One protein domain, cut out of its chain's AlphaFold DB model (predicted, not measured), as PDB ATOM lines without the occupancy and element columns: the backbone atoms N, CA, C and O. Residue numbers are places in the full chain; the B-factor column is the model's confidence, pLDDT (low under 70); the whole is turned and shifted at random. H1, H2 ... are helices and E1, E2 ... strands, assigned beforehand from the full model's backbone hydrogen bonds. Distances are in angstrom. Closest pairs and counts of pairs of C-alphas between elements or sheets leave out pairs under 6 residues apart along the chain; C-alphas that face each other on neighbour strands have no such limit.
ATOM      1  N   GLU A 119      26.370 -29.365 -10.192       74.25
ATOM      2  CA  GLU A 119      25.733 -30.652  -9.957       74.25
ATOM      3  C   GLU A 119      24.946 -30.573  -8.641       74.25
ATOM      4  O   GLU A 119      25.418 -30.900  -7.554       74.25
ATOM      5  N   VAL A 120      23.734 -30.032  -8.727       65.88
ATOM      6  CA  VAL A 120      22.742 -30.131  -7.675       65.88
ATOM      7  C   VAL A 120      22.021 -31.416  -7.989       65.88
ATOM      8  O   VAL A 120      20.978 -31.390  -8.635       65.88
ATOM      9  N   LEU A 121      22.632 -32.548  -7.627       53.75
ATOM     10  CA  LEU A 121      21.904 -33.805  -7.641       53.75
ATOM     11  C   LEU A 121      20.648 -33.555  -6.805       53.75
ATOM     12  O   LEU A 121      20.768 -33.271  -5.605       53.75
ATOM     13  N   PRO A 122      19.442 -33.596  -7.397       52.12
ATOM     14  CA  PRO A 122      18.323 -33.950  -6.565       52.12
ATOM     15  C   PRO A 122      18.708 -35.292  -5.950       52.12
ATOM     16  O   PRO A 122      19.091 -36.203  -6.686       52.12
ATOM     17  N   GLU A 123      18.683 -35.409  -4.623       52.44
ATOM     18  CA  GLU A 123      18.680 -36.744  -4.025       52.44
ATOM     19  C   GLU A 123      17.654 -37.582  -4.797       52.44
ATOM     20  O   GLU A 123      16.579 -37.066  -5.124       52.44
ATOM     21  N   ASP A 124      18.037 -38.800  -5.185       51.28
ATOM     22  CA  ASP A 124      17.305 -39.634  -6.136       51.28
ATOM     23  C   ASP A 124      15.781 -39.507  -5.972       51.28
ATOM     24  O   ASP A 124      15.185 -39.992  -5.007       51.28
ATOM     25  N   GLY A 125      15.142 -38.852  -6.946       56.94
ATOM     26  CA  GLY A 125      13.692 -38.703  -6.996       56.94
ATOM     27  C   GLY A 125      13.134 -37.311  -6.706       56.94
ATOM     28  O   GLY A 125      11.974 -37.232  -6.295       56.94
ATOM     29  N   CYS A 126      13.874 -36.224  -6.966       62.38
ATOM     30  CA  CYS A 126      13.204 -34.948  -7.226       62.38
ATOM     31  C   CYS A 126      12.720 -34.797  -8.664       62.38
ATOM     32  O   CYS A 126      13.449 -35.051  -9.619       62.38
ATOM     33  N   GLY A 127      11.493 -34.316  -8.815       63.91
ATOM     34  CA  GLY A 127      10.883 -34.013 -10.095       63.91
ATOM     35  C   GLY A 127       9.644 -33.150  -9.926       63.91
ATOM     36  O   GLY A 127       9.107 -32.981  -8.832       63.91
ATOM     37  N   TRP A 128       9.180 -32.588 -11.035       60.97
ATOM     38  CA  TRP A 128       7.870 -31.953 -11.059       60.97
ATOM     39  C   TRP A 128       6.782 -33.018 -10.943       60.97
ATOM     40  O   TRP A 128       6.859 -34.071 -11.576       60.97
ATOM     41  N   ASP A 129       5.764 -32.735 -10.138       64.25
ATOM     42  CA  ASP A 129       4.570 -33.561 -10.073       64.25
ATOM     43  C   ASP A 129       3.891 -33.558 -11.449       64.25
ATOM     44  O   ASP A 129       3.466 -32.518 -11.954       64.25
ATOM     45  N   VAL A 130       3.782 -34.741 -12.054       69.50
ATOM     46  CA  VAL A 130       3.169 -34.927 -13.376       69.50
ATOM     47  C   VAL A 130       1.693 -34.510 -13.369       69.50
ATOM     48  O   VAL A 130       1.176 -34.036 -14.376       69.50
ATOM     49  N   SER A 131       1.012 -34.657 -12.228       71.50
ATOM     50  CA  SER A 131      -0.389 -34.265 -12.057       71.50
ATOM     51  C   SER A 131      -0.563 -32.769 -11.788       71.50
ATOM     52  O   SER A 131      -1.629 -32.211 -12.052       71.50
ATOM     53  N   ASN A 132       0.482 -32.095 -11.295       67.06
ATOM     54  CA  ASN A 132       0.469 -30.661 -11.056       67.06
ATOM     55  C   ASN A 132       1.859 -30.048 -11.299       67.06
ATOM     56  O   ASN A 132       2.669 -29.973 -10.372       67.06
ATOM     57  N   PRO A 133       2.122 -29.482 -12.492       61.78
ATOM     58  CA  PRO A 133       3.432 -28.930 -12.848       61.78
ATOM     59  C   PRO A 133       3.814 -27.687 -12.025       61.78
ATOM     60  O   PRO A 133       4.887 -27.113 -12.207       61.78
ATOM     61  N   LYS A 134       2.940 -27.230 -11.116       60.34
ATOM     62  CA  LYS A 134       3.268 -26.185 -10.146       60.34
ATOM     63  C   LYS A 134       4.020 -26.712  -8.927       60.34
ATOM     64  O   LYS A 134       4.566 -25.904  -8.179       60.34
ATOM     65  N   ILE A 135       4.051 -28.027  -8.737       61.66
ATOM     66  CA  ILE A 135       4.574 -28.680  -7.547       61.66
ATOM     67  C   ILE A 135       5.895 -29.377  -7.881       61.66
ATOM     68  O   ILE A 135       5.913 -30.336  -8.646       61.66
ATOM     69  N   PHE A 136       6.993 -28.921  -7.278       63.62
ATOM     70  CA  PHE A 136       8.255 -29.658  -7.271       63.62
ATOM     71  C   PHE A 136       8.240 -30.610  -6.070       63.62
ATOM     72  O   PHE A 136       7.887 -30.218  -4.958       63.62
ATOM     73  N   GLN A 137       8.533 -31.885  -6.285       65.38
ATOM     74  CA  GLN A 137       8.572 -32.892  -5.227       65.38
ATOM     75  C   GLN A 137       9.960 -33.488  -5.189       65.38
ATOM     76  O   GLN A 137      10.482 -33.830  -6.239       65.38
ATOM     77  N   CYS A 138      10.527 -33.645  -3.998       58.41
ATOM     78  CA  CYS A 138      11.713 -34.459  -3.773       58.41
ATOM     79  C   CYS A 138      11.333 -35.696  -2.975       58.41
ATOM     80  O   CYS A 138      10.719 -35.597  -1.910       58.41
ATOM     81  N   ARG A 139      11.694 -36.870  -3.487       58.00
ATOM     82  CA  ARG A 139      11.660 -38.115  -2.730       58.00
ATOM     83  C   ARG A 139      12.959 -38.213  -1.932       58.00
ATOM     84  O   ARG A 139      14.034 -38.212  -2.509       58.00
ATOM     85  N   HIS A 140      12.857 -38.340  -0.614       53.59
ATOM     86  CA  HIS A 140      13.990 -38.815   0.179       53.59
ATOM     87  C   HIS A 140      14.168 -40.318  -0.054       53.59
ATOM     88  O   HIS A 140      13.183 -41.067  -0.052       53.59
ATOM     89  N   ILE A 141      15.413 -40.771  -0.199       50.50
ATOM     90  CA  ILE A 141      15.747 -42.196  -0.284       50.50
ATOM     91  C   ILE A 141      15.209 -42.901   0.976       50.50
ATOM     92  O   ILE A 141      15.647 -42.632   2.090       50.50
ATOM     93  N   GLY A 142      14.217 -43.783   0.804       50.00
ATOM     94  CA  GLY A 142      13.608 -44.569   1.889       50.00
ATOM     95  C   GLY A 142      12.435 -43.918   2.643       50.00
ATOM     96  O   GLY A 142      11.901 -44.542   3.558       50.00
ATOM     97  N   GLY A 143      11.996 -42.710   2.269       55.19
ATOM     98  CA  GLY A 143      10.841 -42.030   2.880       55.19
ATOM     99  C   GLY A 143       9.568 -42.066   2.015       55.19
ATOM    100  O   GLY A 143       9.655 -42.213   0.793       55.19
ATOM    101  N   PRO A 144       8.361 -41.907   2.601       50.47
ATOM    102  CA  PRO A 144       7.150 -41.685   1.814       50.47
ATOM    103  C   PRO A 144       7.290 -40.399   0.987       50.47
ATOM    104  O   PRO A 144       7.902 -39.431   1.440       50.47
ATOM    105  N   LEU A 145       6.700 -40.373  -0.216       46.09
ATOM    106  CA  LEU A 145       6.599 -39.157  -1.033       46.09
ATOM    107  C   LEU A 145       5.970 -38.040  -0.187       46.09
ATOM    108  O   LEU A 145       4.772 -38.083   0.107       46.09
ATOM    109  N   ARG A 146       6.763 -37.040   0.214       47.62
ATOM    110  CA  ARG A 146       6.205 -35.816   0.785       47.62
ATOM    111  C   ARG A 146       5.566 -35.040  -0.361       47.62
ATOM    112  O   ARG A 146       6.247 -34.564  -1.266       47.62
ATOM    113  N   LYS A 147       4.231 -34.987  -0.340       42.41
ATOM    114  CA  LYS A 147       3.431 -34.153  -1.239       42.41
ATOM    115  C   LYS A 147       3.961 -32.727  -1.171       42.41
ATOM    116  O   LYS A 147       4.045 -32.169  -0.086       42.41
ATOM    117  N   SER A 148       4.268 -32.184  -2.344       47.62
ATOM    118  CA  SER A 148       4.580 -30.779  -2.578       47.62
ATOM    119  C   SER A 148       5.613 -30.154  -1.654       47.62
ATOM    120  O   SER A 148       5.245 -29.512  -0.675       47.62
ATOM    121  N   ALA A 149       6.886 -30.241  -2.030       49.94
ATOM    122  CA  ALA A 149       7.859 -29.346  -1.441       49.94
ATOM    123  C   ALA A 149       7.682 -27.959  -2.080       49.94
ATOM    124  O   ALA A 149       8.082 -27.711  -3.219       49.94
ATOM    125  N   ILE A 150       7.046 -27.036  -1.355       63.31
ATOM    126  CA  ILE A 150       7.296 -25.605  -1.580       63.31
ATOM    127  C   ILE A 150       8.798 -25.438  -1.343       63.31
ATOM    128  O   ILE A 150       9.302 -26.032  -0.397       63.31
ATOM    129  N   CYS A 151       9.535 -24.673  -2.161       67.38
ATOM    130  CA  CYS A 151      10.999 -24.591  -2.016       67.38
ATOM    131  C   CYS A 151      11.448 -24.344  -0.557       67.38
ATOM    132  O   CYS A 151      12.470 -24.871  -0.142       67.38
ATOM    133  N   ASN A 152      10.639 -23.632   0.238       67.38
ATOM    134  CA  ASN A 152      10.811 -23.413   1.680       67.38
ATOM    135  C   ASN A 152      11.116 -24.680   2.507       67.38
ATOM    136  O   ASN A 152      11.811 -24.580   3.518       67.38
ATOM    137  N   ASP A 153      10.659 -25.854   2.073       65.44
ATOM    138  CA  ASP A 153      10.918 -27.139   2.735       65.44
ATOM    139  C   ASP A 153      12.391 -27.577   2.631       65.44
ATOM    140  O   ASP A 153      12.824 -28.453   3.374       65.44
ATOM    141  N   PHE A 154      13.175 -26.944   1.752       66.31
ATOM    142  CA  PHE A 154      14.624 -27.128   1.625       66.31
ATOM    143  C   PHE A 154      15.428 -26.001   2.276       66.31
ATOM    144  O   PHE A 154      16.622 -25.901   2.015       66.31
ATOM    145  N   SER A 155      14.816 -25.126   3.081       71.50
ATOM    146  CA  SER A 155      15.514 -23.960   3.654       71.50
ATOM    147  C   SER A 155      16.781 -24.320   4.446       71.50
ATOM    148  O   SER A 155      17.731 -23.538   4.448       71.50
ATOM    149  N   ASP A 156      16.843 -25.528   5.011       77.44
ATOM    150  CA  ASP A 156      18.021 -26.057   5.709       77.44
ATOM    151  C   ASP A 156      19.157 -26.504   4.758       77.44
ATOM    152  O   ASP A 156      20.312 -26.613   5.174       77.44
ATOM    153  N   ASN A 157      18.870 -26.728   3.469       82.56
ATOM    154  CA  ASN A 157      19.844 -27.064   2.427       82.56
ATOM    155  C   ASN A 157      19.880 -25.978   1.341       82.56
ATOM    156  O   ASN A 157      19.142 -26.007   0.352       82.56
ATOM    157  N   VAL A 158      20.822 -25.045   1.497       85.75
ATOM    158  CA  VAL A 158      21.001 -23.882   0.614       85.75
ATOM    159  C   VAL A 158      21.061 -24.256  -0.870       85.75
ATOM    160  O   VAL A 158      20.465 -23.553  -1.688       85.75
ATOM    161  N   LYS A 159      21.729 -25.356  -1.241       84.75
ATOM    162  CA  LYS A 159      21.874 -25.769  -2.646       84.75
ATOM    163  C   LYS A 159      20.567 -26.301  -3.229       84.75
ATOM    164  O   LYS A 159      20.177 -25.877  -4.316       84.75
ATOM    165  N   GLN A 160      19.864 -27.173  -2.506       79.94
ATOM    166  CA  GLN A 160      18.568 -27.708  -2.945       79.94
ATOM    167  C   GLN A 160      17.503 -26.608  -3.015       79.94
ATOM    168  O   GLN A 160      16.770 -26.519  -4.002       79.94
ATOM    169  N   PHE A 161      17.472 -25.711  -2.026       83.69
ATOM    170  CA  PHE A 161      16.597 -24.541  -2.041       83.69
ATOM    171  C   PHE A 161      16.867 -23.640  -3.249       83.69
ATOM    172  O   PHE A 161      15.948 -23.277  -3.986       83.69
ATOM    173  N   SER A 162      18.142 -23.334  -3.492       87.88
ATOM    174  CA  SER A 162      18.587 -22.509  -4.616       87.88
ATOM    175  C   SER A 162      18.229 -23.122  -5.969       87.88
ATOM    176  O   SER A 162      17.733 -22.421  -6.854       87.88
ATOM    177  N   ALA A 163      18.422 -24.434  -6.130       84.56
ATOM    178  CA  ALA A 163      18.028 -25.143  -7.341       84.56
ATOM    179  C   ALA A 163      16.510 -25.127  -7.539       84.56
ATOM    180  O   ALA A 163      16.054 -24.818  -8.636       84.56
ATOM    181  N   CYS A 164      15.725 -25.372  -6.484       82.31
ATOM    182  CA  CYS A 164      14.265 -25.288  -6.544       82.31
ATOM    183  C   CYS A 164      13.796 -23.908  -7.034       82.31
ATOM    184  O   CYS A 164      13.005 -23.831  -7.978       82.31
ATOM    185  N   ILE A 165      14.349 -22.819  -6.478       86.75
ATOM    186  CA  ILE A 165      14.034 -21.454  -6.929       86.75
ATOM    187  C   ILE A 165      14.432 -21.258  -8.398       86.75
ATOM    188  O   ILE A 165      13.649 -20.721  -9.182       86.75
ATOM    189  N   SER A 166      15.615 -21.721  -8.805       88.06
ATOM    190  CA  SER A 166      16.063 -21.647 -10.200       88.06
ATOM    191  C   SER A 166      15.120 -22.372 -11.172       88.06
ATOM    192  O   SER A 166      14.791 -21.855 -12.248       88.06
ATOM    193  N   TYR A 167      14.620 -23.549 -10.788       82.94
ATOM    194  CA  TYR A 167      13.633 -24.278 -11.576       82.94
ATOM    195  C   TYR A 167      12.304 -23.522 -11.654       82.94
ATOM    196  O   TYR A 167      11.737 -23.419 -12.745       82.94
ATOM    197  N   THR A 168      11.821 -22.942 -10.548       82.94
ATOM    198  CA  THR A 168      10.613 -22.097 -10.572       82.94
ATOM    199  C   THR A 168      10.798 -20.867 -11.457       82.94
ATOM    200  O   THR A 168       9.936 -20.600 -12.291       82.94
ATOM    201  N   ALA A 169      11.960 -20.213 -11.396       88.88
ATOM    202  CA  ALA A 169      12.298 -19.069 -12.239       88.88
ATOM    203  C   ALA A 169      12.301 -19.451 -13.722       88.88
ATOM    204  O   ALA A 169      11.750 -18.733 -14.554       88.88
ATOM    205  N   SER A 170      12.849 -20.626 -14.046       86.06
ATOM    206  CA  SER A 170      12.875 -21.170 -15.407       86.06
ATOM    207  C   SER A 170      11.494 -21.548 -15.946       86.06
ATOM    208  O   SER A 170      11.266 -21.447 -17.157       86.06
ATOM    209  N   ARG A 171      10.583 -21.993 -15.074       83.25
ATOM    210  CA  ARG A 171       9.183 -22.285 -15.408       83.25
ATOM    211  C   ARG A 171       8.398 -20.994 -15.626       83.25
ATOM    212  O   ARG A 171       7.743 -20.848 -16.652       83.25
ATOM    213  N   ASP A 172       8.516 -20.060 -14.689       86.81
ATOM    214  CA  ASP A 172       7.772 -18.798 -14.667       86.81
ATOM    215  C   ASP A 172       8.395 -17.731 -15.588       86.81
ATOM    216  O   ASP A 172       7.844 -16.642 -15.731       86.81
ATOM    217  N   LYS A 173       9.543 -18.039 -16.210       88.31
ATOM    218  CA  LYS A 173      10.336 -17.140 -17.067       88.31
ATOM    219  C   LYS A 173      10.664 -15.817 -16.365       88.31
ATOM    220  O   LYS A 173      10.568 -14.744 -16.954       88.31
ATOM    221  N   SER A 174      11.041 -15.898 -15.087       92.69
ATOM    222  CA  SER A 174      11.207 -14.734 -14.212       92.69
ATOM    223  C   SER A 174      12.656 -14.530 -13.783       92.69
ATOM    224  O   SER A 174      13.176 -15.236 -12.919       92.69
ATOM    225  N   LEU A 175      13.294 -13.496 -14.336       95.00
ATOM    226  CA  LEU A 175      14.631 -13.069 -13.916       95.00
ATOM    227  C   LEU A 175      14.650 -12.556 -12.463       95.00
ATOM    228  O   LEU A 175      15.645 -12.727 -11.759       95.00
ATOM    229  N   GLU A 176      13.548 -11.964 -11.989       95.31
ATOM    230  CA  GLU A 176      13.435 -11.458 -10.615       95.31
ATOM    231  C   GLU A 176      13.510 -12.585  -9.583       95.31
ATOM    232  O   GLU A 176      14.175 -12.435  -8.560       95.31
ATOM    233  N   GLN A 177      12.911 -13.747  -9.870       92.06
ATOM    234  CA  GLN A 177      13.008 -14.907  -8.980       92.06
ATOM    235  C   GLN A 177      14.460 -15.382  -8.816       92.06
ATOM    236  O   GLN A 177      14.852 -15.748  -7.707       92.06
ATOM    237  N   CYS A 178      15.292 -15.290  -9.863       94.69
ATOM    238  CA  CYS A 178      16.706 -15.652  -9.765       94.69
ATOM    239  C   CYS A 178      17.472 -14.791  -8.744       94.69
ATOM    240  O   CYS A 178      18.418 -15.275  -8.132       94.69
ATOM    241  N   LYS A 179      17.089 -13.523  -8.522       95.19
ATOM    242  CA  LYS A 179      17.792 -12.629  -7.577       95.19
ATOM    243  C   LYS A 179      17.707 -13.109  -6.128       95.19
ATOM    244  O   LYS A 179      18.621 -12.841  -5.354       95.19
ATOM    245  N   ASN A 180      16.651 -13.849  -5.792       91.00
ATOM    246  CA  ASN A 180      16.398 -14.355  -4.444       91.00
ATOM    247  C   ASN A 180      17.093 -15.694  -4.155       91.00
ATOM    248  O   ASN A 180      16.940 -16.229  -3.062       91.00
ATOM    249  N   ILE A 181      17.845 -16.244  -5.114       92.50
ATOM    250  CA  ILE A 181      18.603 -17.484  -4.938       92.50
ATOM    251  C   ILE A 181      19.786 -17.221  -3.987       92.50
ATOM    252  O   ILE A 181      20.618 -16.363  -4.302       92.50
ATOM    253  N   PRO A 182      19.896 -17.923  -2.842       92.12
ATOM    254  CA  PRO A 182      20.987 -17.679  -1.897       92.12
ATOM    255  C   PRO A 182      22.364 -18.113  -2.417       92.12
ATOM    256  O   PRO A 182      23.334 -17.374  -2.239       92.12
ATOM    257  N   ASP A 183      22.448 -19.270  -3.081       93.12
ATOM    258  CA  ASP A 183      23.689 -19.783  -3.668       93.12
ATOM    259  C   ASP A 183      24.127 -18.912  -4.856       93.12
ATOM    260  O   ASP A 183      23.375 -18.707  -5.812       93.12
ATOM    261  N   ALA A 184      25.335 -18.353  -4.777       93.94
ATOM    262  CA  ALA A 184      25.810 -17.370  -5.745       93.94
ATOM    263  C   ALA A 184      26.012 -17.961  -7.147       93.94
ATOM    264  O   ALA A 184      25.719 -17.274  -8.129       93.94
ATOM    265  N   ASP A 185      26.457 -19.214  -7.232       92.06
ATOM    266  CA  ASP A 185      26.701 -19.883  -8.505       92.06
ATOM    267  C   ASP A 185      25.356 -20.182  -9.163       92.06
ATOM    268  O   ASP A 185      25.077 -19.679 -10.252       92.06
ATOM    269  N   ILE A 186      24.453 -20.885  -8.468       92.12
ATOM    270  CA  ILE A 186      23.112 -21.199  -8.991       92.12
ATOM    271  C   ILE A 186      22.361 -19.916  -9.375       92.12
ATOM    272  O   ILE A 186      21.677 -19.877 -10.402       92.12
ATOM    273  N   ARG A 187      22.516 -18.840  -8.591       94.94
ATOM    274  CA  ARG A 187      21.962 -17.520  -8.911       94.94
ATOM    275  C   ARG A 187      22.495 -16.990 -10.237       94.94
ATOM    276  O   ARG A 187      21.691 -16.579 -11.074       94.94
ATOM    277  N   LEU A 188      23.813 -16.995 -10.430       94.69
ATOM    278  CA  LEU A 188      24.451 -16.533 -11.662       94.69
ATOM    279  C   LEU A 188      23.962 -17.342 -12.868       94.69
ATOM    280  O   LEU A 188      23.523 -16.765 -13.859       94.69
ATOM    281  N   PHE A 189      23.948 -18.670 -12.760       93.12
ATOM    282  CA  PHE A 189      23.449 -19.547 -13.816       93.12
ATOM    283  C   PHE A 189      21.979 -19.279 -14.165       93.12
ATOM    284  O   PHE A 189      21.633 -19.163 -15.343       93.12
ATOM    285  N   CYS A 190      21.113 -19.137 -13.156       93.75
ATOM    286  CA  CYS A 190      19.705 -18.784 -13.349       93.75
ATOM    287  C   CYS A 190      19.567 -17.449 -14.089       93.75
ATOM    288  O   CYS A 190      18.809 -17.353 -15.055       93.75
ATOM    289  N   GLN A 191      20.333 -16.432 -13.679       95.81
ATOM    290  CA  GLN A 191      20.301 -15.107 -14.295       95.81
ATOM    291  C   GLN A 191      20.740 -15.139 -15.756       95.81
ATOM    292  O   GLN A 191      20.018 -14.622 -16.603       95.81
ATOM    293  N   ILE A 192      21.873 -15.779 -16.063       95.00
ATOM    294  CA  ILE A 192      22.376 -15.905 -17.439       95.00
ATOM    295  C   ILE A 192      21.351 -16.640 -18.303       95.00
ATOM    296  O   ILE A 192      20.990 -16.168 -19.380       95.00
ATOM    297  N   LYS A 193      20.816 -17.762 -17.808       92.88
ATOM    298  CA  LYS A 193      19.822 -18.562 -18.527       92.88
ATOM    299  C   LYS A 193      18.528 -17.780 -18.793       92.88
ATOM    300  O   LYS A 193      18.020 -17.813 -19.912       92.88
ATOM    301  N   MET A 194      17.985 -17.073 -17.799       94.25
ATOM    302  CA  MET A 194      16.756 -16.279 -17.969       94.25
ATOM    303  C   MET A 194      16.974 -15.048 -18.841       94.25
ATOM    304  O   MET A 194      16.132 -14.749 -19.685       94.25
ATOM    305  N   LYS A 195      18.122 -14.380 -18.702       95.88
ATOM    306  CA  LYS A 195      18.509 -13.279 -19.581       95.88
ATOM    307  C   LYS A 195      18.617 -13.750 -21.031       95.88
ATOM    308  O   LYS A 195      18.004 -13.143 -21.899       95.88
ATOM    309  N   ALA A 196      19.281 -14.878 -21.289       94.38
ATOM    310  CA  ALA A 196      19.370 -15.452 -22.629       94.38
ATOM    311  C   ALA A 196      17.985 -15.771 -23.226       94.38
ATOM    312  O   ALA A 196      17.739 -15.500 -24.395       94.38
ATOM    313  N   TRP A 197      17.052 -16.298 -22.424       93.38
ATOM    314  CA  TRP A 197      15.674 -16.546 -22.873       93.38
ATOM    315  C   TRP A 197      14.919 -15.258 -23.247       93.38
ATOM    316  O   TRP A 197      14.113 -15.245 -24.186       93.38
ATOM    317  N   MET A 198      15.148 -14.181 -22.488       93.31
ATOM    318  CA  MET A 198      14.537 -12.874 -22.728       93.31
ATOM    319  C   MET A 198      15.122 -12.197 -23.970       93.31
ATOM    320  O   MET A 198      14.348 -11.784 -24.835       93.31
ATOM    321  N   ASP A 199      16.452 -12.140 -24.053       95.94
ATOM    322  CA  ASP A 199      17.213 -11.387 -25.057       95.94
ATOM    323  C   ASP A 199      17.221 -12.073 -26.436       95.94
ATOM    324  O   ASP A 199      17.298 -11.381 -27.449       95.94
ATOM    325  N   TYR A 200      17.091 -13.407 -26.490       95.25
ATOM    326  CA  TYR A 200      17.181 -14.197 -27.728       95.25
ATOM    327  C   TYR A 200      15.915 -15.044 -27.966       95.25
ATOM    328  O   TYR A 200      15.855 -16.216 -27.572       95.25
ATOM    329  N   PRO A 201      14.865 -14.481 -28.597       92.94
ATOM    330  CA  PRO A 201      13.609 -15.185 -28.866       92.94
ATOM    331  C   PRO A 201      13.764 -16.498 -29.645       92.94
ATOM    332  O   PRO A 201      13.020 -17.444 -29.392       92.94
ATOM    333  N   GLU A 202      14.743 -16.583 -30.543       91.81
ATOM    334  CA  GLU A 202      15.070 -17.770 -31.336       91.81
ATOM    335  C   GLU A 202      15.520 -18.964 -30.486       91.81
ATOM    336  O   GLU A 202      15.391 -20.111 -30.903       91.81
ATOM    337  N   LEU A 203      16.009 -18.714 -29.268       89.38
ATOM    338  CA  LEU A 203      16.445 -19.762 -28.353       89.38
ATOM    339  C   LEU A 203      15.296 -20.361 -27.542       89.38
ATOM    340  O   LEU A 203      15.475 -21.422 -26.946       89.38
ATOM    341  N   ARG A 204      14.123 -19.718 -27.496       89.25
ATOM    342  CA  ARG A 204      13.004 -20.135 -26.631       89.25
ATOM    343  C   ARG A 204      12.481 -21.532 -26.961       89.25
ATOM    344  O   ARG A 204      12.031 -22.223 -26.050       89.25
ATOM    345  N   ASP A 205      12.621 -21.940 -28.219       85.44
ATOM    346  CA  ASP A 205      12.242 -23.258 -28.728       85.44
ATOM    347  C   ASP A 205      13.383 -24.288 -28.666       85.44
ATOM    348  O   ASP A 205      13.280 -25.363 -29.254       85.44
ATOM    349  N   SER A 206      14.484 -23.996 -27.976       87.25
ATOM    350  CA  SER A 206      15.553 -24.977 -27.779       87.25
ATOM    351  C   SER A 206      15.200 -26.002 -26.695       87.25
ATOM    352  O   SER A 206      14.405 -25.753 -25.779       87.25
ATOM    353  N   PHE A 207      15.857 -27.162 -26.762       82.88
ATOM    354  CA  PHE A 207      15.757 -28.222 -25.754       82.88
ATOM    355  C   PHE A 207      16.031 -27.705 -24.325       82.88
ATOM    356  O   PHE A 207      15.330 -28.057 -23.377       82.88
ATOM    357  N   TYR A 208      16.978 -26.774 -24.173       83.75
ATOM    358  CA  TYR A 208      17.403 -26.220 -22.880       83.75
ATOM    359  C   TYR A 208      16.345 -25.362 -22.165       83.75
ATOM    360  O   TYR A 208      16.478 -25.080 -20.964       83.75
ATOM    361  N   PHE A 209      15.283 -24.961 -22.872       84.19
ATOM    362  CA  PHE A 209      14.159 -24.204 -22.317       84.19
ATOM    363  C   PHE A 209      12.845 -24.985 -22.235       84.19
ATOM    364  O   PHE A 209      11.819 -24.390 -21.890       84.19
ATOM    365  N   GLY A 210      12.897 -26.306 -22.430       69.06
ATOM    366  CA  GLY A 210      11.782 -27.209 -22.152       69.06
ATOM    367  C   GLY A 210      10.998 -27.667 -23.378       69.06
ATOM    368  O   GLY A 210       9.920 -28.237 -23.211       69.06
ATOM    369  N   LYS A 211      11.511 -27.461 -24.600       72.25
ATOM    370  CA  LYS A 211      10.951 -28.153 -25.763       72.25
ATOM    371  C   LYS A 211      11.218 -29.648 -25.608       72.25
ATOM    372  O   LYS A 211      12.366 -30.065 -25.461       72.25
TER     373      LYS A 211
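Overview. This is residues 119 to 211 of the 218 residues of an uncharacterized protein of Candidatus Peribacteria bacterium RIFCSPHIGHO2_01_FULL_51_35 (UniProt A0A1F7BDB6). A small two-stranded hairpin, E1 and E2, stands at one side of H2, the helix in the middle, while on another side the long helix H4 runs side by side with H2 and short H3 packs on both. Short H1 packs on H2, and the loop of residues 139 to 150 makes one far end. The printed part has 93 residues, with two named strands then four named helices, in the order E1 E2 H1 H2 H3 H4; the sheet E1 - E2 is antiparallel and the class is mixed. The whole is compact, with a radius of gyration of the C-alphas of 13.6 A and spans of 42 by 28 by 20 A.

Arrangement. E1, residues 126 to 129, and E2, residues 132 to 138, form a hairpin, antiparallel at 157 degrees; N 127 and O 137 are 2.8 A apart, within hydrogen-bond range. The hub is H2, residues 158 to 172; its closest C-alphas to E2 are Cys 164 and Phe 136, 7.5 A apart. H1, residues 151 to 154, touches H2 at residues 160 to 165 alone, closest at C-alphas Phe 154 and Phe 161, 4.9 A. H4, residues 184 to 199, touches H2 at a shallow tilt of 9 degrees, the same way, closest at C-alphas Ser 166 and Cys 190, 5.6 A. H3, residues 175 to 179, touches H2 at residues 165 to 169 alone, closest at C-alphas Ala 169 and Gln 177, 5.3 A, and touches H4, closest at C-alphas Leu 175 and Met 194, 5.6 A. Every O i to N i+4 pair is within hydrogen-bond range in H2 and H4; H3 has 0 of 1 but 2 of 2 O i to N i+3 pairs, and H1 is too short for an i+4 pair.

Along the chain. E1 begins at C-alpha 126 (13.204, -34.948, -7.226). E2 is 13.9 A long, H2 20.8 A and H4 22.0 A, ending at C-alpha 199 (17.213, -11.387, -25.057).

Size, cuts and confidence. The C-alphas farthest apart, of Gly 142 and Asp 199, are 42.9 A apart. The printed part has no cut, and the link E2 to H1 is long, 12 residues. The mean pLDDT of the printed part is 77.2, and residues 120 to 130, 132 to 154 and 210 are under 70.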